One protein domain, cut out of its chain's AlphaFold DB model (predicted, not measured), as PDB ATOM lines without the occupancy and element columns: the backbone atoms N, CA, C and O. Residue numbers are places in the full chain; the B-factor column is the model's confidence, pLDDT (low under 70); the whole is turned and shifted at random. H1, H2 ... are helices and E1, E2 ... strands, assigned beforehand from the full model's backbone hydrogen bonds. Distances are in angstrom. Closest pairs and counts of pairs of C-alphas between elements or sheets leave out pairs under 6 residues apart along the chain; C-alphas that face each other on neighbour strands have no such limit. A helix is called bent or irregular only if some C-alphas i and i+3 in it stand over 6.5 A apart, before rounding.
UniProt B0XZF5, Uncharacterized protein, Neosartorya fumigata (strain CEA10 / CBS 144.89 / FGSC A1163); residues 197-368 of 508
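Overview. This is residues 197 to 368 of the 508 residues of an uncharacterized protein of Neosartorya fumigata (strain CEA10 / CBS 144.89 / FGSC A1163) (UniProt B0XZF5). Picture one six-stranded sheet curled like part of a barrel, its strands E1, E2 and E3 facing E9 and E10 across a hinge at E8, with the long helix H2 crossing its face over E8 and the short helix H1 on that same face. The hairpin of E6 and E7 reaches away as an arm along the longest axis, and the short strands E4 and E5 lie beside the edge strands E1 and E10. The printed part has 172 residues, with ten named strands, E1 to E10, followed by two named helices, H1 and H2; the class is mixed, helices and strands. The large sheet runs E1, E2, E3, E8, E9, E10 and is mixed, with E3 and E8 parallel. The whole is compact, with a radius of gyration of the C-alphas of 17.1 A and spans of 58 by 40 by 30 A.

Arrangement. Start at E1, residues 198 to 206, an edge strand of the large sheet that bends by 70 degrees at residue 201. It forms an antiparallel hairpin with E2, residues 209 to 216, where N 199 and O 215 are 2.9 A apart, within hydrogen-bond range. E2 forms the next hairpin with E3, residues 223 to 228; look for N 214 and O 225 at 2.9 A. Beside E3 find E8, residues 285 to 294, parallel at 48 degrees, with N 226 and O 293 at 3.0 A; E8 bends by 57 degrees at residue 289. E8 is antiparallel to E9, residues 320 to 326, with N 289 and O 323 at 2.8 A, and E9 to the edge strand E10, residues 331 to 335, with N 334 and O 322 at 2.8 A. E1 E2 E3 and E8 E9 E10 are each a meander, each strand the antiparallel neighbour of the one before. The strongly twisted sheet is a folded sheet, bent back on itself: E1 E2 E3 face E9 E10, with E8 as the hinge. H2, residues 347 to 368, is on this sheet at a height of 8.8 A, across the strands at 77 degrees to E8 on the local plane; it lies over E8 and only just over E9, on which 3 of its C-alphas fall. The closest C-alphas of E8 and H2 are those of Val 291 and Ala 358, 5.6 A apart. H1, residues 336 to 342, is on the same face at a height of 6.9 A, over none of the strands. H1 touches H2, with residues 347 to 354 of H2 alone, opposite ways at a steep tilt of 65 degrees; the closest C-alphas are those of Arg 340 and Gly 350, 4.2 A apart. In H1 and H2 every O i to N i+4 pair is within hydrogen-bond range. E4, residues 241 to 243, is parallel to E5, residues 256 to 258, with N 257 and O 241 at 2.9 A. The closest C-alphas of E1 and E4 are those of Trp 203 and Gln 241, 5.0 A apart. The hairpin of E6, residues 264 to 268, and E7, residues 274 to 278, has N 265 and O 277 at 2.8 A; both strands are apart from H1 and H2.

Along the chain. Find C-alpha 198 at (153.958, -22.009, 63.040), where E1 begins; it runs 21.0 A, E2 21.9 A and E3 16.6 A. E6 and E7 measure 13.0 and 13.1 A. E8 begins at C-alpha 285, (136.624, -21.795, 42.905), and runs 23.9 A; E9 runs 18.7 A. H1 follows E10 directly, and H2 runs 31.9 A to C-alpha 368 at (143.215, -13.024, 68.421).

Size, cuts and confidence. Residues 197 to 368 are printed without a cut. The C-alphas of Glu 271 and Asp 301 are the two farthest apart, at 58.6 A. The long links are E3 to E4, E4 to E5 and E8 to E9, the last with 25 residues. The mean pLDDT of the printed part is 90.0, and it is under 70 at residues 245 to 254 and 297 to 303.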
ATOM      1  N   GLY A 197     153.693 -22.370  67.260       85.56
ATOM      2  CA  GLY A 197     152.425 -22.439  66.525       85.56
ATOM      3  C   GLY A 197     152.523 -22.087  65.036       85.56
ATOM      4  O   GLY A 197     151.478 -21.932  64.389       85.56
ATOM      5  N   SER A 198     153.735 -21.970  64.483       92.69
ATOM      6  CA  SER A 198     153.958 -22.009  63.040       92.69
ATOM      7  C   SER A 198     153.766 -23.437  62.514       92.69
ATOM      8  O   SER A 198     154.070 -24.431  63.172       92.69
ATOM      9  N   HIS A 199     153.192 -23.557  61.318       95.19
ATOM     10  CA  HIS A 199     153.043 -24.835  60.631       95.19
ATOM     11  C   HIS A 199     153.303 -24.661  59.142       95.19
ATOM     12  O   HIS A 199     152.594 -23.911  58.459       95.19
ATOM     13  N   VAL A 200     154.283 -25.391  58.615       96.00
ATOM     14  CA  VAL A 200     154.544 -25.433  57.178       96.00
ATOM     15  C   VAL A 200     153.476 -26.280  56.486       96.00
ATOM     16  O   VAL A 200     153.300 -27.456  56.787       96.00
ATOM     17  N   LEU A 201     152.745 -25.674  55.548       96.19
ATOM     18  CA  LEU A 201     151.674 -26.345  54.801       96.19
ATOM     19  C   LEU A 201     152.127 -26.851  53.432       96.19
ATOM     20  O   LEU A 201     151.577 -27.822  52.923       96.19
ATOM     21  N   TYR A 202     153.079 -26.153  52.815       96.88
ATOM     22  CA  TYR A 202     153.590 -26.459  51.483       96.88
ATOM     23  C   TYR A 202     155.037 -25.997  51.363       96.88
ATOM     24  O   TYR A 202     155.407 -24.987  51.964       96.88
ATOM     25  N   TRP A 203     155.816 -26.640  50.497       96.00
ATOM     26  CA  TRP A 203     157.157 -26.172  50.141       96.00
ATOM     27  C   TRP A 203     157.424 -26.269  48.634       96.00
ATOM     28  O   TRP A 203     156.761 -27.012  47.918       96.00
ATOM     29  N   TRP A 204     158.368 -25.491  48.106       95.19
ATOM     30  CA  TRP A 204     158.820 -25.603  46.712       95.19
ATOM     31  C   TRP A 204     160.291 -25.232  46.565       95.19
ATOM     32  O   TRP A 204     160.832 -24.437  47.333       95.19
ATOM     33  N   LYS A 205     160.941 -25.768  45.527       93.00
ATOM     34  CA  LYS A 205     162.314 -25.386  45.173       93.00
ATOM     35  C   LYS A 205     162.346 -23.973  44.586       93.00
ATOM     36  O   LYS A 205     161.477 -23.599  43.792       93.00
ATOM     37  N   LYS A 206     163.360 -23.188  44.955       92.19
ATOM     38  CA  LYS A 206     163.652 -21.867  44.386       92.19
ATOM     39  C   LYS A 206     165.165 -21.641  44.343       92.19
ATOM     40  O   LYS A 206     165.780 -21.348  45.363       92.19
ATOM     41  N   GLY A 207     165.742 -21.720  43.144       90.44
ATOM     42  CA  GLY A 207     167.197 -21.696  42.977       90.44
ATOM     43  C   GLY A 207     167.829 -22.898  43.679       90.44
ATOM     44  O   GLY A 207     167.333 -24.014  43.534       90.44
ATOM     45  N   PHE A 208     168.873 -22.648  44.470       87.81
ATOM     46  CA  PHE A 208     169.540 -23.662  45.297       87.81
ATOM     47  C   PHE A 208     168.813 -23.965  46.614       87.81
ATOM     48  O   PHE A 208     169.116 -24.959  47.261       87.81
ATOM     49  N   GLY A 209     167.854 -23.124  47.009       91.69
ATOM     50  CA  GLY A 209     167.124 -23.267  48.263       91.69
ATOM     51  C   GLY A 209     165.684 -23.738  48.084       91.69
ATOM     52  O   GLY A 209     165.191 -24.016  46.983       91.69
ATOM     53  N   THR A 210     164.974 -23.767  49.204       93.94
ATOM     54  CA  THR A 210     163.535 -24.020  49.266       93.94
ATOM     55  C   THR A 210     162.807 -22.794  49.808       93.94
ATOM     56  O   THR A 210     163.380 -21.925  50.467       93.94
ATOM     57  N   GLN A 211     161.527 -22.681  49.478       95.31
ATOM     58  CA  GLN A 211     160.605 -21.760  50.133       95.31
ATOM     59  C   GLN A 211     159.452 -22.554  50.716       95.31
ATOM     60  O   GLN A 211     159.054 -23.571  50.147       95.31
ATOM     61  N   VAL A 212     158.901 -22.043  51.807       96.00
ATOM     62  CA  VAL A 212     157.804 -22.668  52.539       96.00
ATOM     63  C   VAL A 212     156.626 -21.709  52.650       96.00
ATOM     64  O   VAL A 212     156.805 -20.494  52.763       96.00
ATOM     65  N   PHE A 213     155.412 -22.249  52.580       97.25
ATOM     66  CA  PHE A 213     154.174 -21.544  52.891       97.25
ATOM     67  C   PHE A 213     153.761 -21.907  54.311       97.25
ATOM     68  O   PHE A 213     153.349 -23.039  54.577       97.25
ATOM     69  N   VAL A 214     153.898 -20.943  55.210       96.06
ATOM     70  CA  VAL A 214     153.755 -21.130  56.654       96.06
ATOM     71  C   VAL A 214     152.422 -20.556  57.093       96.06
ATOM     72  O   VAL A 214     152.018 -19.494  56.618       96.06
ATOM     73  N   ARG A 215     151.740 -21.256  57.996       96.69
ATOM     74  CA  ARG A 215     150.566 -20.777  58.721       96.69
ATOM     75  C   ARG A 215     150.965 -20.444  60.154       96.69
ATOM     76  O   ARG A 215     151.492 -21.315  60.831       96.69
ATOM     77  N   TYR A 216     150.628 -19.248  60.621       94.44
ATOM     78  CA  TYR A 216     150.715 -18.857  62.028       94.44
ATOM     79  C   TYR A 216     149.320 -18.840  62.644       94.44
ATOM     80  O   TYR A 216     148.372 -18.325  62.043       94.44
ATOM     81  N   GLY A 217     149.187 -19.415  63.836       93.06
ATOM     82  CA  GLY A 217     147.899 -19.584  64.501       93.06
ATOM     83  C   GLY A 217     147.043 -20.699  63.888       93.06
ATOM     84  O   GLY A 217     147.477 -21.487  63.040       93.06
ATOM     85  N   SER A 218     145.793 -20.793  64.340       90.44
ATOM     86  CA  SER A 218     144.897 -21.900  63.999       90.44
ATOM     87  C   SER A 218     143.494 -21.437  63.600       90.44
ATOM     88  O   SER A 218     143.011 -20.361  63.967       90.44
ATOM     89  N   GLY A 219     142.832 -22.269  62.790       91.38
ATOM     90  CA  GLY A 219     141.443 -22.076  62.384       91.38
ATOM     91  C   GLY A 219     141.178 -20.736  61.670       91.38
ATOM     92  O   GLY A 219     141.932 -20.362  60.768       91.38
ATOM     93  N   PRO A 220     140.091 -20.019  62.016       91.81
ATOM     94  CA  PRO A 220     139.681 -18.792  61.329       91.81
ATOM     95  C   PRO A 220     140.567 -17.576  61.633       91.81
ATOM     96  O   PRO A 220     140.430 -16.561  60.947       91.81
ATOM     97  N   ASN A 221     141.444 -17.681  62.637       95.12
ATOM     98  CA  ASN A 221     142.327 -16.609  63.094       95.12
ATOM     99  C   ASN A 221     143.761 -16.782  62.585       95.12
ATOM    100  O   ASN A 221     144.646 -16.063  63.024       95.12
ATOM    101  N   ALA A 222     144.007 -17.745  61.698       95.56
ATOM    102  CA  ALA A 222     145.339 -17.988  61.175       95.56
ATOM    103  C   ALA A 222     145.766 -16.918  60.161       95.56
ATOM    104  O   ALA A 222     144.951 -16.478  59.345       95.56
ATOM    105  N   THR A 223     147.056 -16.582  60.148       96.00
ATOM    106  CA  THR A 223     147.697 -15.832  59.061       96.00
ATOM    107  C   THR A 223     148.739 -16.678  58.330       96.00
ATOM    108  O   THR A 223     149.113 -17.747  58.803       96.00
ATOM    109  N   TYR A 224     149.176 -16.249  57.143       96.81
ATOM    110  CA  TYR A 224     150.100 -17.004  56.299       96.81
ATOM    111  C   TYR A 224     151.237 -16.131  55.772       96.81
ATOM    112  O   TYR A 224     151.040 -14.958  55.439       96.81
ATOM    113  N   ARG A 225     152.426 -16.719  55.632       95.38
ATOM    114  CA  ARG A 225     153.614 -16.075  55.047       95.38
ATOM    115  C   ARG A 225     154.365 -17.031  54.135       95.38
ATOM    116  O   ARG A 225     154.197 -18.248  54.198       95.38
ATOM    117  N   ILE A 226     155.202 -16.460  53.273       95.50
ATOM    118  CA  ILE A 226     156.215 -17.214  52.538       95.50
ATOM    119  C   ILE A 226     157.560 -16.959  53.198       95.50
ATOM    120  O   ILE A 226     158.025 -15.819  53.201       95.50
ATOM    121  N   ARG A 227     158.198 -18.020  53.684       93.56
ATOM    122  CA  ARG A 227     159.510 -17.960  54.332       93.56
ATOM    123  C   ARG A 227     160.555 -18.739  53.533       93.56
ATOM    124  O   ARG A 227     160.227 -19.463  52.583       93.56
ATOM    125  N   ALA A 228     161.826 -18.545  53.869       92.62
ATOM    126  CA  ALA A 228     162.883 -19.427  53.392       92.62
ATOM    127  C   ALA A 228     162.679 -20.816  54.013       92.62
ATOM    128  O   ALA A 228     162.320 -20.925  55.181       92.62
ATOM    129  N   GLY A 229     162.898 -21.889  53.257       91.56
ATOM    130  CA  GLY A 229     162.751 -23.233  53.818       91.56
ATOM    131  C   GLY A 229     163.791 -23.550  54.894       91.56
ATOM    132  O   GLY A 229     163.568 -24.433  55.700       91.56
ATOM    133  N   SER A 230     164.888 -22.799  54.960       89.38
ATOM    134  CA  SER A 230     165.849 -22.886  56.060       89.38
ATOM    135  C   SER A 230     165.385 -22.202  57.350       89.38
ATOM    136  O   SER A 230     166.023 -22.408  58.371       89.38
ATOM    137  N   SER A 231     164.327 -21.383  57.318       88.25
ATOM    138  CA  SER A 231     163.887 -20.586  58.480       88.25
ATOM    139  C   SER A 231     162.783 -21.228  59.319       88.25
ATOM    140  O   SER A 231     162.376 -20.652  60.315       88.25
ATOM    141  N   GLU A 232     162.262 -22.378  58.902       89.81
ATOM    142  CA  GLU A 232     161.225 -23.103  59.636       89.81
ATOM    143  C   GLU A 232     161.581 -24.589  59.613       89.81
ATOM    144  O   GLU A 232     161.998 -25.107  58.572       89.81
ATOM    145  N   ALA A 233     161.396 -25.279  60.735       89.81
ATOM    146  CA  ALA A 233     161.520 -26.728  60.784       89.81
ATOM    147  C   ALA A 233     160.329 -27.380  60.061       89.81
ATOM    148  O   ALA A 233     159.164 -27.098  60.353       89.81
ATOM    149  N   TYR A 234     160.608 -28.253  59.094       92.50
ATOM    150  CA  TYR A 234     159.599 -29.097  58.464       92.50
ATOM    151  C   TYR A 234     160.233 -30.356  57.891       92.50
ATOM    152  O   TYR A 234     161.394 -30.350  57.489       92.50
ATOM    153  N   ASP A 235     159.432 -31.410  57.804       90.88
ATOM    154  CA  ASP A 235     159.813 -32.640  57.133       90.88
ATOM    155  C   ASP A 235     159.341 -32.605  55.659       90.88
ATOM    156  O   ASP A 235     158.134 -32.538  55.387       90.88
ATOM    157  N   PRO A 236     160.266 -32.617  54.678       90.44
ATOM    158  CA  PRO A 236     159.926 -32.578  53.259       90.44
ATOM    159  C   PRO A 236     159.118 -33.783  52.761       90.44
ATOM    160  O   PRO A 236     158.503 -33.672  51.697       90.44
ATOM    161  N   GLU A 237     159.134 -34.916  53.474       88.38
ATOM    162  CA  GLU A 237     158.400 -36.128  53.084       88.38
ATOM    163  C   GLU A 237     156.911 -36.043  53.430       88.38
ATOM    164  O   GLU A 237     156.058 -36.535  52.684       88.38
ATOM    165  N   THR A 238     156.588 -35.378  54.539       89.25
ATOM    166  CA  THR A 238     155.215 -35.216  55.035       89.25
ATOM    167  C   THR A 238     154.553 -33.940  54.537       89.25
ATOM    168  O   THR A 238     153.335 -33.918  54.325       89.25
ATOM    169  N   VAL A 239     155.326 -32.875  54.309       93.75
ATOM    170  CA  VAL A 239     154.803 -31.613  53.778       93.75
ATOM    171  C   VAL A 239     154.697 -31.678  52.251       93.75
ATOM    172  O   VAL A 239     155.703 -31.893  51.570       93.75
ATOM    173  N   PRO A 240     153.516 -31.396  51.669       93.56
ATOM    174  CA  PRO A 240     153.345 -31.426  50.226       93.56
ATOM    175  C   PRO A 240     154.268 -30.464  49.467       93.56
ATOM    176  O   PRO A 240     154.324 -29.259  49.748       93.56
ATOM    177  N   GLN A 241     154.923 -30.980  48.425       93.75
ATOM    178  CA  GLN A 241     155.739 -30.167  47.531       93.75
ATOM    179  C   GLN A 241     154.890 -29.574  46.398       93.75
ATOM    180  O   GLN A 241     154.225 -30.290  45.646       93.75
ATOM    181  N   VAL A 242     154.968 -28.255  46.215       91.56
ATOM    182  CA  VAL A 242     154.339 -27.532  45.104       91.56
ATOM    183  C   VAL A 242     155.282 -27.507  43.907       91.56
ATOM    184  O   VAL A 242     156.315 -26.831  43.912       91.56
ATOM    185  N   LEU A 243     154.906 -28.218  42.846       86.06
ATOM    186  CA  LEU A 243     155.680 -28.244  41.606       86.06
ATOM    187  C   LEU A 243     155.425 -26.974  40.784       86.06
ATOM    188  O   LEU A 243     154.286 -26.540  40.601       86.06
ATOM    189  N   GLN A 244     156.494 -26.365  40.263       73.31
ATOM    190  CA  GLN A 244     156.375 -25.164  39.427       73.31
ATOM    191  C   GLN A 244     155.915 -25.480  37.996       73.31
ATOM    192  O   GLN A 244     155.318 -24.615  37.348       73.31
ATOM    193  N   SER A 245     156.178 -26.702  37.525       66.31
ATOM    194  CA  SER A 245     155.833 -27.193  36.191       66.31
ATOM    195  C   SER A 245     155.211 -28.585  36.272       66.31
ATOM    196  O   SER A 245     155.688 -29.439  37.019       66.31
ATOM    197  N   THR A 246     154.193 -28.832  35.445       60.19
ATOM    198  CA  THR A 246     153.578 -30.151  35.234       60.19
ATOM    199  C   THR A 246     154.568 -31.177  34.683       60.19
ATOM    200  O   THR A 246     154.425 -32.364  34.947       60.19
ATOM    201  N   SER A 247     155.619 -30.739  33.979       54.12
ATOM    202  CA  SER A 247     156.642 -31.633  33.412       54.12
ATOM    203  C   SER A 247     157.515 -32.345  34.455       54.12
ATOM    204  O   SER A 247     158.233 -33.270  34.100       54.12
ATOM    205  N   GLN A 248     157.471 -31.936  35.727       55.88
ATOM    206  CA  GLN A 248     158.297 -32.505  36.803       55.88
ATOM    207  C   GLN A 248     157.630 -33.678  37.542       55.88
ATOM    208  O   GLN A 248     158.171 -34.157  38.533       55.88
ATOM    209  N   GLN A 249     156.462 -34.146  37.090       56.44
ATOM    210  CA  GLN A 249     155.697 -35.187  37.784       56.44
ATOM    211  C   GLN A 249     156.255 -36.614  37.638       56.44
ATOM    212  O   GLN A 249     155.819 -37.486  38.383       56.44
ATOM    213  N   SER A 250     157.162 -36.906  36.695       45.25
ATOM    214  CA  SER A 250     157.284 -38.295  36.218       45.25
ATOM    215  C   SER A 250     158.100 -39.274  37.072       45.25
ATOM    216  O   SER A 250     158.100 -40.446  36.712       45.25
ATOM    217  N   GLU A 251     158.772 -38.890  38.169       48.78
ATOM    218  CA  GLU A 251     159.754 -39.815  38.793       48.78
ATOM    219  C   GLU A 251     159.864 -39.841  40.328       48.78
ATOM    220  O   GLU A 251     160.689 -40.586  40.852       48.78
ATOM    221  N   ALA A 252     159.064 -39.097  41.093       46.56
ATOM    222  CA  ALA A 252     159.373 -38.896  42.512       46.56
ATOM    223  C   ALA A 252     158.338 -39.525  43.481       46.56
ATOM    224  O   ALA A 252     157.153 -39.621  43.172       46.56
ATOM    225  N   ARG A 253     158.810 -40.010  44.643       54.19
ATOM    226  CA  ARG A 253     158.082 -40.830  45.646       54.19
ATOM    227  C   ARG A 253     157.326 -40.038  46.741       54.19
ATOM    228  O   ARG A 253     156.868 -40.645  47.699       54.19
ATOM    229  N   GLY A 254     157.196 -38.717  46.631       61.72
ATOM    230  CA  GLY A 254     156.560 -37.851  47.639       61.72
ATOM    231  C   GLY A 254     155.108 -37.421  47.363       61.72
ATOM    232  O   GLY A 254     154.498 -37.757  46.347       61.72
ATOM    233  N   ILE A 255     154.558 -36.628  48.289       75.19
ATOM    234  CA  ILE A 255     153.243 -35.983  48.166       75.19
ATOM    235  C   ILE A 255     153.403 -34.707  47.325       75.19
ATOM    236  O   ILE A 255     153.723 -33.636  47.841       75.19
ATOM    237  N   TYR A 256     153.203 -34.805  46.011       77.62
ATOM    238  CA  TYR A 256     153.256 -33.644  45.114       77.62
ATOM    239  C   TYR A 256     151.873 -33.057  44.884       77.62
ATOM    240  O   TYR A 256     150.905 -33.776  44.643       77.62
ATOM    241  N   ILE A 257     151.798 -31.729  44.874       79.12
ATOM    242  CA  ILE A 257     150.598 -30.996  44.480       79.12
ATOM    243  C   ILE A 257     150.974 -30.044  43.349       79.12
ATOM    244  O   ILE A 257     151.861 -29.197  43.480       79.12
ATOM    245  N   THR A 258     150.295 -30.169  42.212       78.62
ATOM    246  CA  THR A 258     150.361 -29.169  41.147       78.62
ATOM    247  C   THR A 258     149.362 -28.054  41.412       78.62
ATOM    248  O   THR A 258     148.236 -28.283  41.854       78.62
ATOM    249  N   ALA A 259     149.782 -26.823  41.125       86.25
ATOM    250  CA  ALA A 259     148.876 -25.686  41.070       86.25
ATOM    251  C   ALA A 259     147.882 -25.904  39.914       86.25
ATOM    252  O   ALA A 259     148.238 -25.751  38.741       86.25
ATOM    253  N   ARG A 260     146.643 -26.275  40.249       91.12
ATOM    254  CA  ARG A 260     145.555 -26.548  39.296       91.12
ATOM    255  C   ARG A 260     145.265 -25.336  38.425       91.12
ATOM    256  O   ARG A 260     144.973 -25.467  37.241       91.12
ATOM    257  N   GLY A 261     145.442 -24.130  38.962       89.19
ATOM    258  CA  GLY A 261     145.249 -22.886  38.228       89.19
ATOM    259  C   GLY A 261     146.122 -22.745  36.978       89.19
ATOM    260  O   GLY A 261     145.834 -21.889  36.138       89.19
ATOM    261  N   ARG A 262     147.160 -23.572  36.803       89.56
ATOM    262  CA  ARG A 262     148.022 -23.580  35.611       89.56
ATOM    263  C   ARG A 262     147.653 -24.640  34.574       89.56
ATOM    264  O   ARG A 262     148.250 -24.659  33.498       89.56
ATOM    265  N   GLU A 263     146.685 -25.498  34.863       91.25
ATOM    266  CA  GLU A 263     146.306 -26.572  33.956       91.25
ATOM    267  C   GLU A 263     145.521 -26.029  32.762       91.25
ATOM    268  O   GLU A 263     144.607 -25.204  32.887       91.25
ATOM    269  N   LYS A 264     145.912 -26.490  31.576       92.62
ATOM    270  CA  LYS A 264     145.287 -26.145  30.305       92.62
ATOM    271  C   LYS A 264     144.796 -27.419  29.636       92.62
ATOM    272  O   LYS A 264     145.514 -28.413  29.597       92.62
ATOM    273  N   LYS A 265     143.598 -27.359  29.065       94.44
ATOM    274  CA  LYS A 265     143.069 -28.368  28.153       94.44
ATOM    275  C   LYS A 265     143.220 -27.894  26.714       94.44
ATOM    276  O   LYS A 265     143.025 -26.719  26.407       94.44
ATOM    277  N   GLN A 266     143.578 -28.824  25.842       94.88
ATOM    278  CA  GLN A 266     143.591 -28.611  24.404       94.88
ATOM    279  C   GLN A 266     142.219 -28.998  23.854       94.88
ATOM    280  O   GLN A 266     141.775 -30.131  24.025       94.88
ATOM    281  N   GLU A 267     141.534 -28.051  23.223       95.31
ATOM    282  CA  GLU A 267     140.233 -28.265  22.591       95.31
ATOM    283  C   GLU A 267     140.343 -27.971  21.096       95.31
ATOM    284  O   GLU A 267     141.000 -27.013  20.688       95.31
ATOM    285  N   LEU A 268     139.692 -28.787  20.267       96.31
ATOM    286  CA  LEU A 268     139.573 -28.506  18.842       96.31
ATOM    287  C   LEU A 268     138.484 -27.444  18.649       96.31
ATOM    288  O   LEU A 268     137.347 -27.635  19.079       96.31
ATOM    289  N   ASN A 269     138.818 -26.319  18.026       95.44
ATOM    290  CA  ASN A 269     137.820 -25.316  17.677       95.44
ATOM    291  C   ASN A 269     136.984 -25.766  16.458       95.44
ATOM    292  O   ASN A 269     137.293 -26.762  15.803       95.44
ATOM    293  N   LEU A 270     135.926 -25.011  16.133       94.62
ATOM    294  CA  LEU A 270     135.039 -25.298  14.991       94.62
ATOM    295  C   LEU A 270     135.774 -25.325  13.636       94.62
ATOM    296  O   LEU A 270     135.274 -25.909  12.682       94.62
ATOM    297  N   GLU A 271     136.962 -24.725  13.550       95.44
ATOM    298  CA  GLU A 271     137.809 -24.706  12.350       95.44
ATOM    299  C   GLU A 271     138.833 -25.856  12.321       95.44
ATOM    300  O   GLU A 271     139.717 -25.878  11.464       95.44
ATOM    301  N   GLY A 272     138.765 -26.795  13.270       94.06
ATOM    302  CA  GLY A 272     139.692 -27.922  13.366       94.06
ATOM    303  C   GLY A 272     141.070 -27.580  13.945       94.06
ATOM    304  O   GLY A 272     141.984 -28.399  13.863       94.06
ATOM    305  N   ARG A 273     141.260 -26.390  14.527       93.88
ATOM    306  CA  ARG A 273     142.522 -25.965  15.155       93.88
ATOM    307  C   ARG A 273     142.539 -26.313  16.638       93.88
ATOM    308  O   ARG A 273     141.553 -26.104  17.338       93.88
ATOM    309  N   ILE A 274     143.685 -26.781  17.127       94.56
ATOM    310  CA  ILE A 274     143.907 -27.010  18.557       94.56
ATOM    311  C   ILE A 274     144.079 -25.652  19.248       94.56
ATOM    312  O   ILE A 274     144.997 -24.898  18.931       94.56
ATOM    313  N   VAL A 275     143.194 -25.347  20.194       96.12
ATOM    314  CA  VAL A 275     143.232 -24.146  21.030       96.12
ATOM    315  C   VAL A 275     143.434 -24.564  22.482       96.12
ATOM    316  O   VAL A 275     142.741 -25.440  22.996       96.12
ATOM    317  N   GLU A 276     144.379 -23.922  23.163       95.38
ATOM    318  CA  GLU A 276     144.561 -24.103  24.600       95.38
ATOM    319  C   GLU A 276     143.568 -23.241  25.381       95.38
ATOM    320  O   GLU A 276     143.552 -22.013  25.256       95.38
ATOM    321  N   ARG A 277     142.775 -23.876  26.243       94.31
ATOM    322  CA  ARG A 277     141.906 -23.206  27.212       94.31
ATOM    323  C   ARG A 277     142.336 -23.592  28.619       94.31
ATOM    324  O   ARG A 277     142.734 -24.726  28.863       94.31
ATOM    325  N   TRP A 278     142.243 -22.662  29.564       94.25
ATOM    326  CA  TRP A 278     142.409 -22.997  30.978       94.25
ATOM    327  C   TRP A 278     141.387 -24.059  31.382       94.25
ATOM    328  O   TRP A 278     140.212 -23.946  31.031       94.25
ATOM    329  N   LEU A 279     141.852 -25.098  32.075       95.75
ATOM    330  CA  LEU A 279     140.982 -26.165  32.559       95.75
ATOM    331  C   LEU A 279     140.052 -25.648  33.659       95.75
ATOM    332  O   LEU A 279     138.884 -26.013  33.669       95.75
ATOM    333  N   TYR A 280     140.575 -24.762  34.510       95.81
ATOM    334  CA  TYR A 280     139.866 -24.215  35.658       95.81
ATOM    335  C   TYR A 280     139.636 -22.705  35.557       95.81
ATOM    336  O   TYR A 280     140.550 -21.929  35.221       95.81
ATOM    337  N   ASP A 281     138.428 -22.285  35.924       96.06
ATOM    338  CA  ASP A 281     137.976 -20.900  35.927       96.06
ATOM    339  C   ASP A 281     137.362 -20.464  37.275       96.06
ATOM    340  O   ASP A 281     137.601 -21.051  38.329       96.06
ATOM    341  N   ARG A 282     136.632 -19.341  37.275       96.88
ATOM    342  CA  ARG A 282     136.016 -18.780  38.485       96.88
ATOM    343  C   ARG A 282     134.936 -19.681  39.084       96.88
ATOM    344  O   ARG A 282     134.723 -19.599  40.295       96.88
ATOM    345  N   THR A 283     134.234 -20.455  38.263       97.62
ATOM    346  CA  THR A 283     133.126 -21.326  38.676       97.62
ATOM    347  C   THR A 283     133.615 -22.540  39.459       97.62
ATOM    348  O   THR A 283     132.902 -23.015  40.337       97.62
ATOM    349  N   ASP A 284     134.867 -22.943  39.243       98.00
ATOM    350  CA  ASP A 284     135.515 -24.041  39.967       98.00
ATOM    351  C   ASP A 284     136.047 -23.627  41.349       98.00
ATOM    352  O   ASP A 284     136.454 -24.466  42.153       98.00
ATOM    353  N   VAL A 285     136.058 -22.326  41.658       97.75
ATOM    354  CA  VAL A 285     136.624 -21.795  42.905       97.75
ATOM    355  C   VAL A 285     135.529 -21.546  43.938       97.75
ATOM    356  O   VAL A 285     134.722 -20.620  43.802       97.75
ATOM    357  N   GLN A 286     135.555 -22.315  45.030       98.06
ATOM    358  CA  GLN A 286     134.676 -22.100  46.181       98.06
ATOM    359  C   GLN A 286     135.072 -20.829  46.943       98.06
ATOM    360  O   GLN A 286     134.214 -20.021  47.293       98.06
ATOM    361  N   GLY A 287     136.369 -20.620  47.185       97.38
ATOM    362  CA  GLY A 287     136.842 -19.425  47.878       97.38
ATOM    363  C   GLY A 287     138.344 -19.393  48.136       97.38
ATOM    364  O   GLY A 287     139.068 -20.349  47.865       97.38
ATOM    365  N   ILE A 288     138.805 -18.269  48.686       97.94
ATOM    366  CA  ILE A 288     140.192 -18.081  49.118       97.94
ATOM    367  C   ILE A 288     140.275 -18.359  50.621       97.94
ATOM    368  O   ILE A 288     139.637 -17.662  51.419       97.94
ATOM    369  N   ILE A 289     141.072 -19.355  51.012       97.19
ATOM    370  CA  ILE A 289     141.307 -19.706  52.419       97.19
ATOM    371  C   ILE A 289     142.257 -18.694  53.049       97.19
ATOM    372  O   ILE A 289     141.908 -18.093  54.065       97.19
ATOM    373  N   GLY A 290     143.403 -18.458  52.412       97.31
ATOM    374  CA  GLY A 290     144.454 -17.600  52.943       97.31
ATOM    375  C   GLY A 290     145.359 -17.030  51.863       97.31
ATOM    376  O   GLY A 290     145.438 -17.558  50.751       97.31
ATOM    377  N   VAL A 291     146.025 -15.932  52.198       98.25
ATOM    378  CA  VAL A 291     147.009 -15.259  51.344       98.25
ATOM    379  C   VAL A 291     148.303 -15.145  52.135       98.25
ATOM    380  O   VAL A 291     148.284 -14.667  53.267       98.25
ATOM    381  N   GLY A 292     149.410 -15.572  51.532       97.19
ATOM    382  CA  GLY A 292     150.747 -15.391  52.087       97.19
ATOM    383  C   GLY A 292     151.682 -14.778  51.056       97.19
ATOM    384  O   GLY A 292     151.615 -15.082  49.862       97.19
ATOM    385  N   TRP A 293     152.557 -13.892  51.510       96.50
ATOM    386  CA  TRP A 293     153.557 -13.238  50.677       96.50
ATOM    387  C   TRP A 293     154.929 -13.307  51.334       96.50
ATOM    388  O   TRP A 293     155.045 -13.540  52.536       96.50
ATOM    389  N   LYS A 294     155.970 -13.169  50.510       94.12
ATOM    390  CA  LYS A 294     157.350 -13.093  50.978       94.12
ATOM    391  C   LYS A 294     157.614 -11.676  51.495       94.12
ATOM    392  O   LYS A 294     157.554 -10.737  50.701       94.12
ATOM    393  N   MET A 295     157.924 -11.538  52.779       86.62
ATOM    394  CA  MET A 295     158.498 -10.305  53.329       86.62
ATOM    395  C   MET A 295     159.934 -10.155  52.809       86.62
ATOM    396  O   MET A 295     160.600 -11.156  52.540       86.62
ATOM    397  N   LYS A 296     160.397  -8.926  52.560       81.12
ATOM    398  CA  LYS A 296     161.823  -8.729  52.257       81.12
ATOM    399  C   LYS A 296     162.601  -9.105  53.523       81.12
ATOM    400  O   LYS A 296     162.161  -8.745  54.606       81.12
ATOM    401  N   ASP A 297     163.629  -9.930  53.352       62.00
ATOM    402  CA  ASP A 297     164.326 -10.600  54.453       62.00
ATOM    403  C   ASP A 297     164.910  -9.562  55.452       62.00
ATOM    404  O   ASP A 297     165.300  -8.472  55.036       62.00
ATOM    405  N   ASP A 298     164.932  -9.930  56.739       54.97
ATOM    406  CA  ASP A 298     165.560  -9.283  57.915       54.97
ATOM    407  C   ASP A 298     164.935  -8.004  58.526       54.97
ATOM    408  O   ASP A 298     165.347  -7.609  59.611       54.97
ATOM    409  N   GLU A 299     163.896  -7.402  57.935       53.84
ATOM    410  CA  GLU A 299     163.192  -6.226  58.509       53.84
ATOM    411  C   GLU A 299     161.743  -6.558  58.929       53.84
ATOM    412  O   GLU A 299     160.794  -5.838  58.603       53.84
ATOM    413  N   GLU A 300     161.529  -7.691  59.609       55.69
ATOM    414  CA  GLU A 300     160.181  -8.061  60.084       55.69
ATOM    415  C   GLU A 300     159.640  -7.111  61.156       55.69
ATOM    416  O   GLU A 300     158.422  -6.976  61.281       55.69
ATOM    417  N   ASP A 301     160.531  -6.411  61.859       62.31
ATOM    418  CA  ASP A 301     160.166  -5.581  63.003       62.31
ATOM    419  C   ASP A 301     159.693  -4.169  62.611       62.31
ATOM    420  O   ASP A 301     158.963  -3.538  63.372       62.31
ATOM    421  N   GLU A 302     160.036  -3.671  61.414       60.56
ATOM    422  CA  GLU A 302     159.774  -2.267  61.043       60.56
ATOM    423  C   GLU A 302     158.705  -2.076  59.959       60.56
ATOM    424  O   GLU A 302     158.082  -1.011  59.868       60.56
ATOM    425  N   VAL A 303     158.441  -3.087  59.123       69.31
ATOM    426  CA  VAL A 303     157.532  -2.924  57.981       69.31
ATOM    427  C   VAL A 303     156.171  -3.541  58.259       69.31
ATOM    428  O   VAL A 303     156.007  -4.760  58.270       69.31
ATOM    429  N   GLU A 304     155.151  -2.683  58.341       84.12
ATOM    430  CA  GLU A 304     153.753  -3.106  58.357       84.12
ATOM    431  C   GLU A 304     153.456  -4.079  57.189       84.12
ATOM    432  O   GLU A 304     153.489  -3.672  56.016       84.12
ATOM    433  N   PRO A 305     153.126  -5.360  57.461       86.38
ATOM    434  CA  PRO A 305     153.121  -6.404  56.436       86.38
ATOM    435  C   PRO A 305     152.188  -6.138  55.249       86.38
ATOM    436  O   PRO A 305     152.496  -6.510  54.114       86.38
ATOM    437  N   LEU A 306     151.048  -5.480  55.487       92.56
ATOM    438  CA  LEU A 306     150.048  -5.191  54.454       92.56
ATOM    439  C   LEU A 306     150.489  -4.105  53.473       92.56
ATOM    440  O   LEU A 306     150.065  -4.127  52.313       92.56
ATOM    441  N   LYS A 307     151.370  -3.193  53.891       91.94
ATOM    442  CA  LYS A 307     151.873  -2.108  53.040       91.94
ATOM    443  C   LYS A 307     152.592  -2.655  51.807       91.94
ATOM    444  O   LYS A 307     152.439  -2.122  50.711       91.94
ATOM    445  N   ALA A 308     153.297  -3.779  51.955       91.00
ATOM    446  CA  ALA A 308     154.036  -4.432  50.873       91.00
ATOM    447  C   ALA A 308     153.144  -4.982  49.743       91.00
ATOM    448  O   ALA A 308     153.632  -5.241  48.641       91.00
ATOM    449  N   ILE A 309     151.849  -5.186  50.005       94.62
ATOM    450  CA  ILE A 309     150.894  -5.746  49.042       94.62
ATOM    451  C   ILE A 309     149.714  -4.811  48.752       94.62
ATOM    452  O   ILE A 309     148.712  -5.253  48.181       94.62
ATOM    453  N   TYR A 310     149.825  -3.531  49.114       95.50
ATOM    454  CA  TYR A 310     148.779  -2.551  48.847       95.50
ATOM    455  C   TYR A 310     148.519  -2.406  47.326       95.50
ATOM    456  O   TYR A 310     149.471  -2.276  46.551       95.50
ATOM    457  N   PRO A 311     147.253  -2.466  46.852       95.75
ATOM    458  CA  PRO A 311     146.936  -2.474  45.426       95.75
ATOM    459  C   PRO A 311     147.216  -1.144  44.708       95.75
ATOM    460  O   PRO A 311     146.344  -0.286  44.573       95.75
ATOM    461  N   GLU A 312     148.404  -1.021  44.133       94.31
ATOM    462  CA  GLU A 312     148.833   0.080  43.277       94.31
ATOM    463  C   GLU A 312     149.072  -0.337  41.819       94.31
ATOM    464  O   GLU A 312     149.418  -1.482  41.487       94.31
ATOM    465  N   ARG A 313     148.872   0.622  40.907       91.88
ATOM    466  CA  ARG A 313     149.122   0.426  39.475       91.88
ATOM    467  C   ARG A 313     150.624   0.415  39.213       91.88
ATOM    468  O   ARG A 313     151.345   1.250  39.735       91.88
ATOM    469  N   TYR A 314     151.064  -0.491  38.343       89.50
ATOM    470  CA  TYR A 314     152.459  -0.597  37.883       89.50
ATOM    471  C   TYR A 314     153.494  -0.945  38.967       89.50
ATOM    472  O   TYR A 314     154.686  -0.969  38.677       89.50
ATOM    473  N   VAL A 315     153.054  -1.287  40.179       91.00
ATOM    474  CA  VAL A 315     153.941  -1.744  41.249       91.00
ATOM    475  C   VAL A 315     154.321  -3.210  41.052       91.00
ATOM    476  O   VAL A 315     153.518  -4.037  40.599       91.00
ATOM    477  N   THR A 316     155.568  -3.532  41.394       88.06
ATOM    478  CA  THR A 316     156.042  -4.913  41.509       88.06
ATOM    479  C   THR A 316     155.801  -5.383  42.931       88.06
ATOM    480  O   THR A 316     156.304  -4.798  43.882       88.06
ATOM    481  N   TYR A 317     155.014  -6.442  43.061       91.44
ATOM    482  CA  TYR A 317     154.594  -6.970  44.351       91.44
ATOM    483  C   TYR A 317     155.561  -8.067  44.787       91.44
ATOM    484  O   TYR A 317     156.151  -8.728  43.919       91.44
ATOM    485  N   PRO A 318     155.699  -8.308  46.100       94.00
ATOM    486  CA  PRO A 318     156.428  -9.465  46.589       94.00
ATOM    487  C   PRO A 318     155.838 -10.762  46.026       94.00
ATOM    488  O   PRO A 318     154.717 -10.816  45.512       94.00
ATOM    489  N   HIS A 319     156.605 -11.847  46.129       95.00
ATOM    490  CA  HIS A 319     156.101 -13.164  45.761       95.00
ATOM    491  C   HIS A 319     154.876 -13.486  46.630       95.00
ATOM    492  O   HIS A 319     154.994 -13.493  47.851       95.00
ATOM    493  N   THR A 320     153.721 -13.738  46.011       97.00
ATOM    494  CA  THR A 320     152.453 -14.026  46.702       97.00
ATOM    495  C   THR A 320     151.911 -15.384  46.276       97.00
ATOM    496  O   THR A 320     151.846 -15.689  45.079       97.00
ATOM    497  N   ARG A 321     151.484 -16.174  47.259       97.25
ATOM    498  CA  ARG A 321     150.808 -17.460  47.096       97.25
ATOM    499  C   ARG A 321     149.460 -17.422  47.801       97.25
ATOM    500  O   ARG A 321     149.302 -16.778  48.837       97.25
ATOM    501  N   ILE A 322     148.479 -18.076  47.196       98.12
ATOM    502  CA  ILE A 322     147.087 -18.009  47.616       98.12
ATOM    503  C   ILE A 322     146.565 -19.427  47.791       98.12
ATOM    504  O   ILE A 322     146.605 -20.229  46.865       98.12
ATOM    505  N   LEU A 323     146.061 -19.723  48.984       97.50
ATOM    506  CA  LEU A 323     145.465 -21.011  49.303       97.50
ATOM    507  C   LEU A 323     144.008 -21.016  48.825       97.50
ATOM    508  O   LEU A 323     143.161 -20.309  49.383       97.50
ATOM    509  N   ILE A 324     143.726 -21.773  47.770       97.62
ATOM    510  CA  ILE A 324     142.424 -21.819  47.098       97.62
ATOM    511  C   ILE A 324     141.681 -23.084  47.497       97.62
ATOM    512  O   ILE A 324     142.236 -24.177  47.432       97.62
ATOM    513  N   LYS A 325     140.406 -22.925  47.863       96.94
ATOM    514  CA  LYS A 325     139.461 -24.030  48.010       96.94
ATOM    515  C   LYS A 325     138.624 -24.158  46.743       96.94
ATOM    516  O   LYS A 325     137.960 -23.200  46.337       96.94
ATOM    517  N   TRP A 326     138.650 -25.338  46.147       97.56
ATOM    518  CA  TRP A 326     137.906 -25.688  44.942       97.56
ATOM    519  C   TRP A 326     136.495 -26.177  45.288       97.56
ATOM    520  O   TRP A 326     136.215 -26.557  46.428       97.56
ATOM    521  N   THR A 327     135.584 -26.148  44.319       97.94
ATOM    522  CA  THR A 327     134.199 -26.627  44.485       97.94
ATOM    523  C   THR A 327     134.109 -28.131  44.724       97.94
ATOM    524  O   THR A 327     133.184 -28.575  45.400       97.94
ATOM    525  N   ASP A 328     135.093 -28.903  44.257       95.38
ATOM    526  CA  ASP A 328     135.249 -30.335  44.551       95.38
ATOM    527  C   ASP A 328     135.809 -30.613  45.962       95.38
ATOM    528  O   ASP A 328     136.008 -31.764  46.340       95.38
ATOM    529  N   GLY A 329     136.064 -29.565  46.754       94.88
ATOM    530  CA  GLY A 329     136.595 -29.653  48.111       94.88
ATOM    531  C   GLY A 329     138.120 -29.723  48.196       94.88
ATOM    532  O   GLY A 329     138.650 -29.602  49.302       94.88
ATOM    533  N   ALA A 330     138.833 -29.854  47.072       93.12
ATOM    534  CA  ALA A 330     140.289 -29.845  47.072       93.12
ATOM    535  C   ALA A 330     140.840 -28.483  47.522       93.12
ATOM    536  O   ALA A 330     140.190 -27.440  47.392       93.12
ATOM    537  N   VAL A 331     142.079 -28.485  48.017       94.12
ATOM    538  CA  VAL A 331     142.801 -27.270  48.404       94.12
ATOM    539  C   VAL A 331     144.170 -27.263  47.739       94.12
ATOM    540  O   VAL A 331     144.934 -28.215  47.886       94.12
ATOM    541  N   THR A 332     144.486 -26.193  47.013       95.44
ATOM    542  CA  THR A 332     145.786 -26.039  46.340       95.44
ATOM    543  C   THR A 332     146.402 -24.676  46.617       95.44
ATOM    544  O   THR A 332     145.715 -23.709  46.959       95.44
ATOM    545  N   LEU A 333     147.725 -24.604  46.458       96.62
ATOM    546  CA  LEU A 333     148.481 -23.365  46.573       96.62
ATOM    547  C   LEU A 333     148.698 -22.743  45.189       96.62
ATOM    548  O   LEU A 333     149.571 -23.151  44.421       96.62
ATOM    549  N   GLU A 334     147.912 -21.719  44.891       96.62
ATOM    550  CA  GLU A 334     147.920 -21.009  43.620       96.62
ATOM    551  C   GLU A 334     148.787 -19.749  43.668       96.62
ATOM    552  O   GLU A 334     149.228 -19.278  44.721       96.62
ATOM    553  N   ASP A 335     149.064 -19.198  42.492       95.81
ATOM    554  CA  ASP A 335     149.783 -17.940  42.354       95.81
ATOM    555  C   ASP A 335     148.842 -16.739  42.190       95.81
ATOM    556  O   ASP A 335     147.636 -16.838  41.951       95.81
ATOM    557  N   ARG A 336     149.426 -15.547  42.303       95.94
ATOM    558  CA  ARG A 336     148.724 -14.282  42.081       95.94
ATOM    559  C   ARG A 336     148.122 -14.161  40.680       95.94
ATOM    560  O   ARG A 336     147.082 -13.520  40.512       95.94
ATOM    561  N   THR A 337     148.767 -14.736  39.664       95.38
ATOM    562  CA  THR A 337     148.268 -14.662  38.285       95.38
ATOM    563  C   THR A 337     146.964 -15.430  38.102       95.38
ATOM    564  O   THR A 337     146.090 -14.950  37.381       95.38
ATOM    565  N   PHE A 338     146.786 -16.547  38.810       96.25
ATOM    566  CA  PHE A 338     145.537 -17.296  38.842       96.25
ATOM    567  C   PHE A 338     144.383 -16.441  39.371       96.25
ATOM    568  O   PHE A 338     143.377 -16.290  38.680       96.25
ATOM    569  N   VAL A 339     144.548 -15.803  40.539       97.31
ATOM    570  CA  VAL A 339     143.495 -14.959  41.135       97.31
ATOM    571  C   VAL A 339     143.120 -13.810  40.201       97.31
ATOM    572  O   VAL A 339     141.941 -13.620  39.911       97.31
ATOM    573  N   ARG A 340     144.115 -13.104  39.645       96.19
ATOM    574  CA  ARG A 340     143.891 -12.030  38.662       96.19
ATOM    575  C   ARG A 340     143.092 -12.491  37.445       96.19
ATOM    576  O   ARG A 340     142.302 -11.715  36.917       96.19
ATOM    577  N   ARG A 341     143.299 -13.732  36.999       95.88
ATOM    578  CA  ARG A 341     142.599 -14.316  35.850       95.88
ATOM    579  C   ARG A 341     141.142 -14.654  36.163       95.88
ATOM    580  O   ARG A 341     140.281 -14.415  35.324       95.88
ATOM    581  N   ILE A 342     140.862 -15.232  37.334       96.31
ATOM    582  CA  ILE A 342     139.500 -15.660  37.703       96.31
ATOM    583  C   ILE A 342     138.633 -14.509  38.228       96.31
ATOM    584  O   ILE A 342     137.405 -14.605  38.237       96.31
ATOM    585  N   THR A 343     139.234 -13.410  38.685       96.00
ATOM    586  CA  THR A 343     138.483 -12.212  39.063       96.00
ATOM    587  C   THR A 343     138.039 -11.456  37.820       96.00
ATOM    588  O   THR A 343     138.860 -11.095  36.981       96.00
ATOM    589  N   LYS A 344     136.739 -11.167  37.708       89.25
ATOM    590  CA  LYS A 344     136.220 -10.312  36.634       89.25
ATOM    591  C   LYS A 344     136.821  -8.908  36.768       89.25
ATOM    592  O   LYS A 344     136.638  -8.264  37.799       89.25
ATOM    593  N   GLY A 345     137.501  -8.427  35.729       91.69
ATOM    594  CA  GLY A 345     138.000  -7.054  35.653       91.69
ATOM    595  C   GLY A 345     139.481  -6.949  35.306       91.69
ATOM    596  O   GLY A 345     140.058  -7.818  34.661       91.69
ATOM    597  N   SER A 346     140.084  -5.827  35.702       94.12
ATOM    598  CA  SER A 346     141.513  -5.576  35.496       94.12
ATOM    599  C   SER A 346     142.374  -6.373  36.482       94.12
ATOM    600  O   SER A 346     141.905  -6.770  37.547       94.12
ATOM    601  N   ALA A 347     143.667  -6.527  36.183       94.06
ATOM    602  CA  ALA A 347     144.626  -7.133  37.112       94.06
ATOM    603  C   ALA A 347     144.621  -6.453  38.499       94.06
ATOM    604  O   ALA A 347     144.725  -7.137  39.513       94.06
ATOM    605  N   LEU A 348     144.403  -5.131  38.540       95.38
ATOM    606  CA  LEU A 348     144.270  -4.364  39.780       95.38
ATOM    607  C   LEU A 348     143.053  -4.804  40.608       95.38
ATOM    608  O   LEU A 348     143.108  -4.792  41.832       95.38
ATOM    609  N   GLN A 349     141.956  -5.209  39.963       96.75
ATOM    610  CA  GLN A 349     140.791  -5.729  40.678       96.75
ATOM    611  C   GLN A 349     141.108  -7.069  41.349       96.75
ATOM    612  O   GLN A 349     140.721  -7.276  42.496       96.75
ATOM    613  N   GLY A 350     141.856  -7.942  40.670       96.88
ATOM    614  CA  GLY A 350     142.372  -9.168  41.276       96.88
ATOM    615  C   GLY A 350     143.259  -8.889  42.486       96.88
ATOM    616  O   GLY A 350     143.111  -9.526  43.524       96.88
ATOM    617  N   ASP A 351     144.114  -7.872  42.393       97.38
ATOM    618  CA  ASP A 351     144.984  -7.461  43.499       97.38
ATOM    619  C   ASP A 351     144.213  -6.904  44.690       97.38
ATOM    620  O   ASP A 351     144.538  -7.224  45.828       97.38
ATOM    621  N   ARG A 352     143.148  -6.135  44.442       97.25
ATOM    622  CA  ARG A 352     142.240  -5.666  45.497       97.25
ATOM    623  C   ARG A 352     141.571  -6.822  46.233       97.25
ATOM    624  O   ARG A 352     141.435  -6.754  47.447       97.25
ATOM    625  N   VAL A 353     141.198  -7.892  45.527       97.94
ATOM    626  CA  VAL A 353     140.647  -9.106  46.156       97.94
ATOM    627  C   VAL A 353     141.696  -9.799  47.029       97.94
ATOM    628  O   VAL A 353     141.384 -10.193  48.151       97.94
ATOM    629  N   ILE A 354     142.937  -9.919  46.544       98.00
ATOM    630  CA  ILE A 354     144.053 -10.494  47.314       98.00
ATOM    631  C   ILE A 354     144.316  -9.663  48.575       98.00
ATOM    632  O   ILE A 354     144.376 -10.223  49.667       98.00
ATOM    633  N   TYR A 355     144.423  -8.340  48.433       97.75
ATOM    634  CA  TYR A 355     144.669  -7.425  49.544       97.75
ATOM    635  C   TYR A 355     143.542  -7.450  50.570       97.75
ATOM    636  O   TYR A 355     143.818  -7.608  51.751       97.75
ATOM    637  N   GLN A 356     142.277  -7.367  50.143       97.94
ATOM    638  CA  GLN A 356     141.147  -7.411  51.073       97.94
ATOM    639  C   GLN A 356     141.154  -8.709  51.884       97.94
ATOM    640  O   GLN A 356     140.936  -8.693  53.091       97.94
ATOM    641  N   LYS A 357     141.454  -9.842  51.237       97.81
ATOM    642  CA  LYS A 357     141.563 -11.125  51.931       97.81
ATOM    643  C   LYS A 357     142.735 -11.157  52.918       97.81
ATOM    644  O   LYS A 357     142.575 -11.720  53.998       97.81
ATOM    645  N   ALA A 358     143.883 -10.588  52.554       97.38
ATOM    646  CA  ALA A 358     145.034 -10.472  53.445       97.38
ATOM    647  C   ALA A 358     144.732  -9.553  54.641       97.38
ATOM    648  O   ALA A 358     144.988  -9.938  55.775       97.38
ATOM    649  N   LEU A 359     144.105  -8.398  54.411       96.81
ATOM    650  CA  LEU A 359     143.681  -7.458  55.450       96.81
ATOM    651  C   LEU A 359     142.723  -8.114  56.451       96.81
ATOM    652  O   LEU A 359     142.938  -8.043  57.659       96.81
ATOM    653  N   ASP A 360     141.687  -8.791  55.956       97.12
ATOM    654  CA  ASP A 360     140.734  -9.527  56.784       97.12
ATOM    655  C   ASP A 360     141.414 -10.599  57.652       97.12
ATOM    656  O   ASP A 360     140.978 -10.858  58.774       97.12
ATOM    657  N   GLN A 361     142.433 -11.263  57.104       96.50
ATOM    658  CA  GLN A 361     143.195 -12.321  57.760       96.50
ATOM    659  C   GLN A 361     144.116 -11.754  58.847       96.50
ATOM    660  O   GLN A 361     144.048 -12.211  59.984       96.50
ATOM    661  N   GLU A 362     144.908 -10.726  58.524       95.44
ATOM    662  CA  GLU A 362     145.755 -10.008  59.488       95.44
ATOM    663  C   GLU A 362     144.932  -9.428  60.631       95.44
ATOM    664  O   GLU A 362     145.261  -9.619  61.794       95.44
ATOM    665  N   THR A 363     143.801  -8.793  60.322       95.62
ATOM    666  CA  THR A 363     142.931  -8.183  61.336       95.62
ATOM    667  C   THR A 363     142.431  -9.218  62.347       95.62
ATOM    668  O   THR A 363     142.374  -8.946  63.547       95.62
ATOM    669  N   ARG A 364     142.056 -10.417  61.876       96.31
ATOM    670  CA  ARG A 364     141.620 -11.522  62.745       96.31
ATOM    671  C   ARG A 364     142.767 -12.084  63.571       96.31
ATOM    672  O   ARG A 364     142.567 -12.333  64.756       96.31
ATOM    673  N   TYR A 365     143.932 -12.264  62.954       95.31
ATOM    674  CA  TYR A 365     145.131 -12.745  63.632       95.31
ATOM    675  C   TYR A 365     145.581 -11.773  64.729       95.31
ATOM    676  O   TYR A 365     145.654 -12.179  65.885       95.31
ATOM    677  N   CYS A 366     145.757 -10.482  64.417       93.94
ATOM    678  CA  CYS A 366     146.149  -9.467  65.398       93.94
ATOM    679  C   CYS A 366     145.157  -9.388  66.560       93.94
ATOM    680  O   CYS A 366     145.561  -9.417  67.719       93.94
ATOM    681  N   ARG A 367     143.847  -9.384  66.271       95.50
ATOM    682  CA  ARG A 367     142.814  -9.374  67.316       95.50
ATOM    683  C   ARG A 367     142.886 -10.604  68.220       95.50
ATOM    684  O   ARG A 367     142.698 -10.474  69.423       95.50
ATOM    685  N   ALA A 368     143.117 -11.787  67.652       94.50
ATOM    686  CA  ALA A 368     143.215 -13.024  68.421       94.50
ATOM    687  C   ALA A 368     144.510 -13.108  69.244       94.50
ATOM    688  O   ALA A 368     144.494 -13.676  70.331       94.50
TER     689      ALA A 368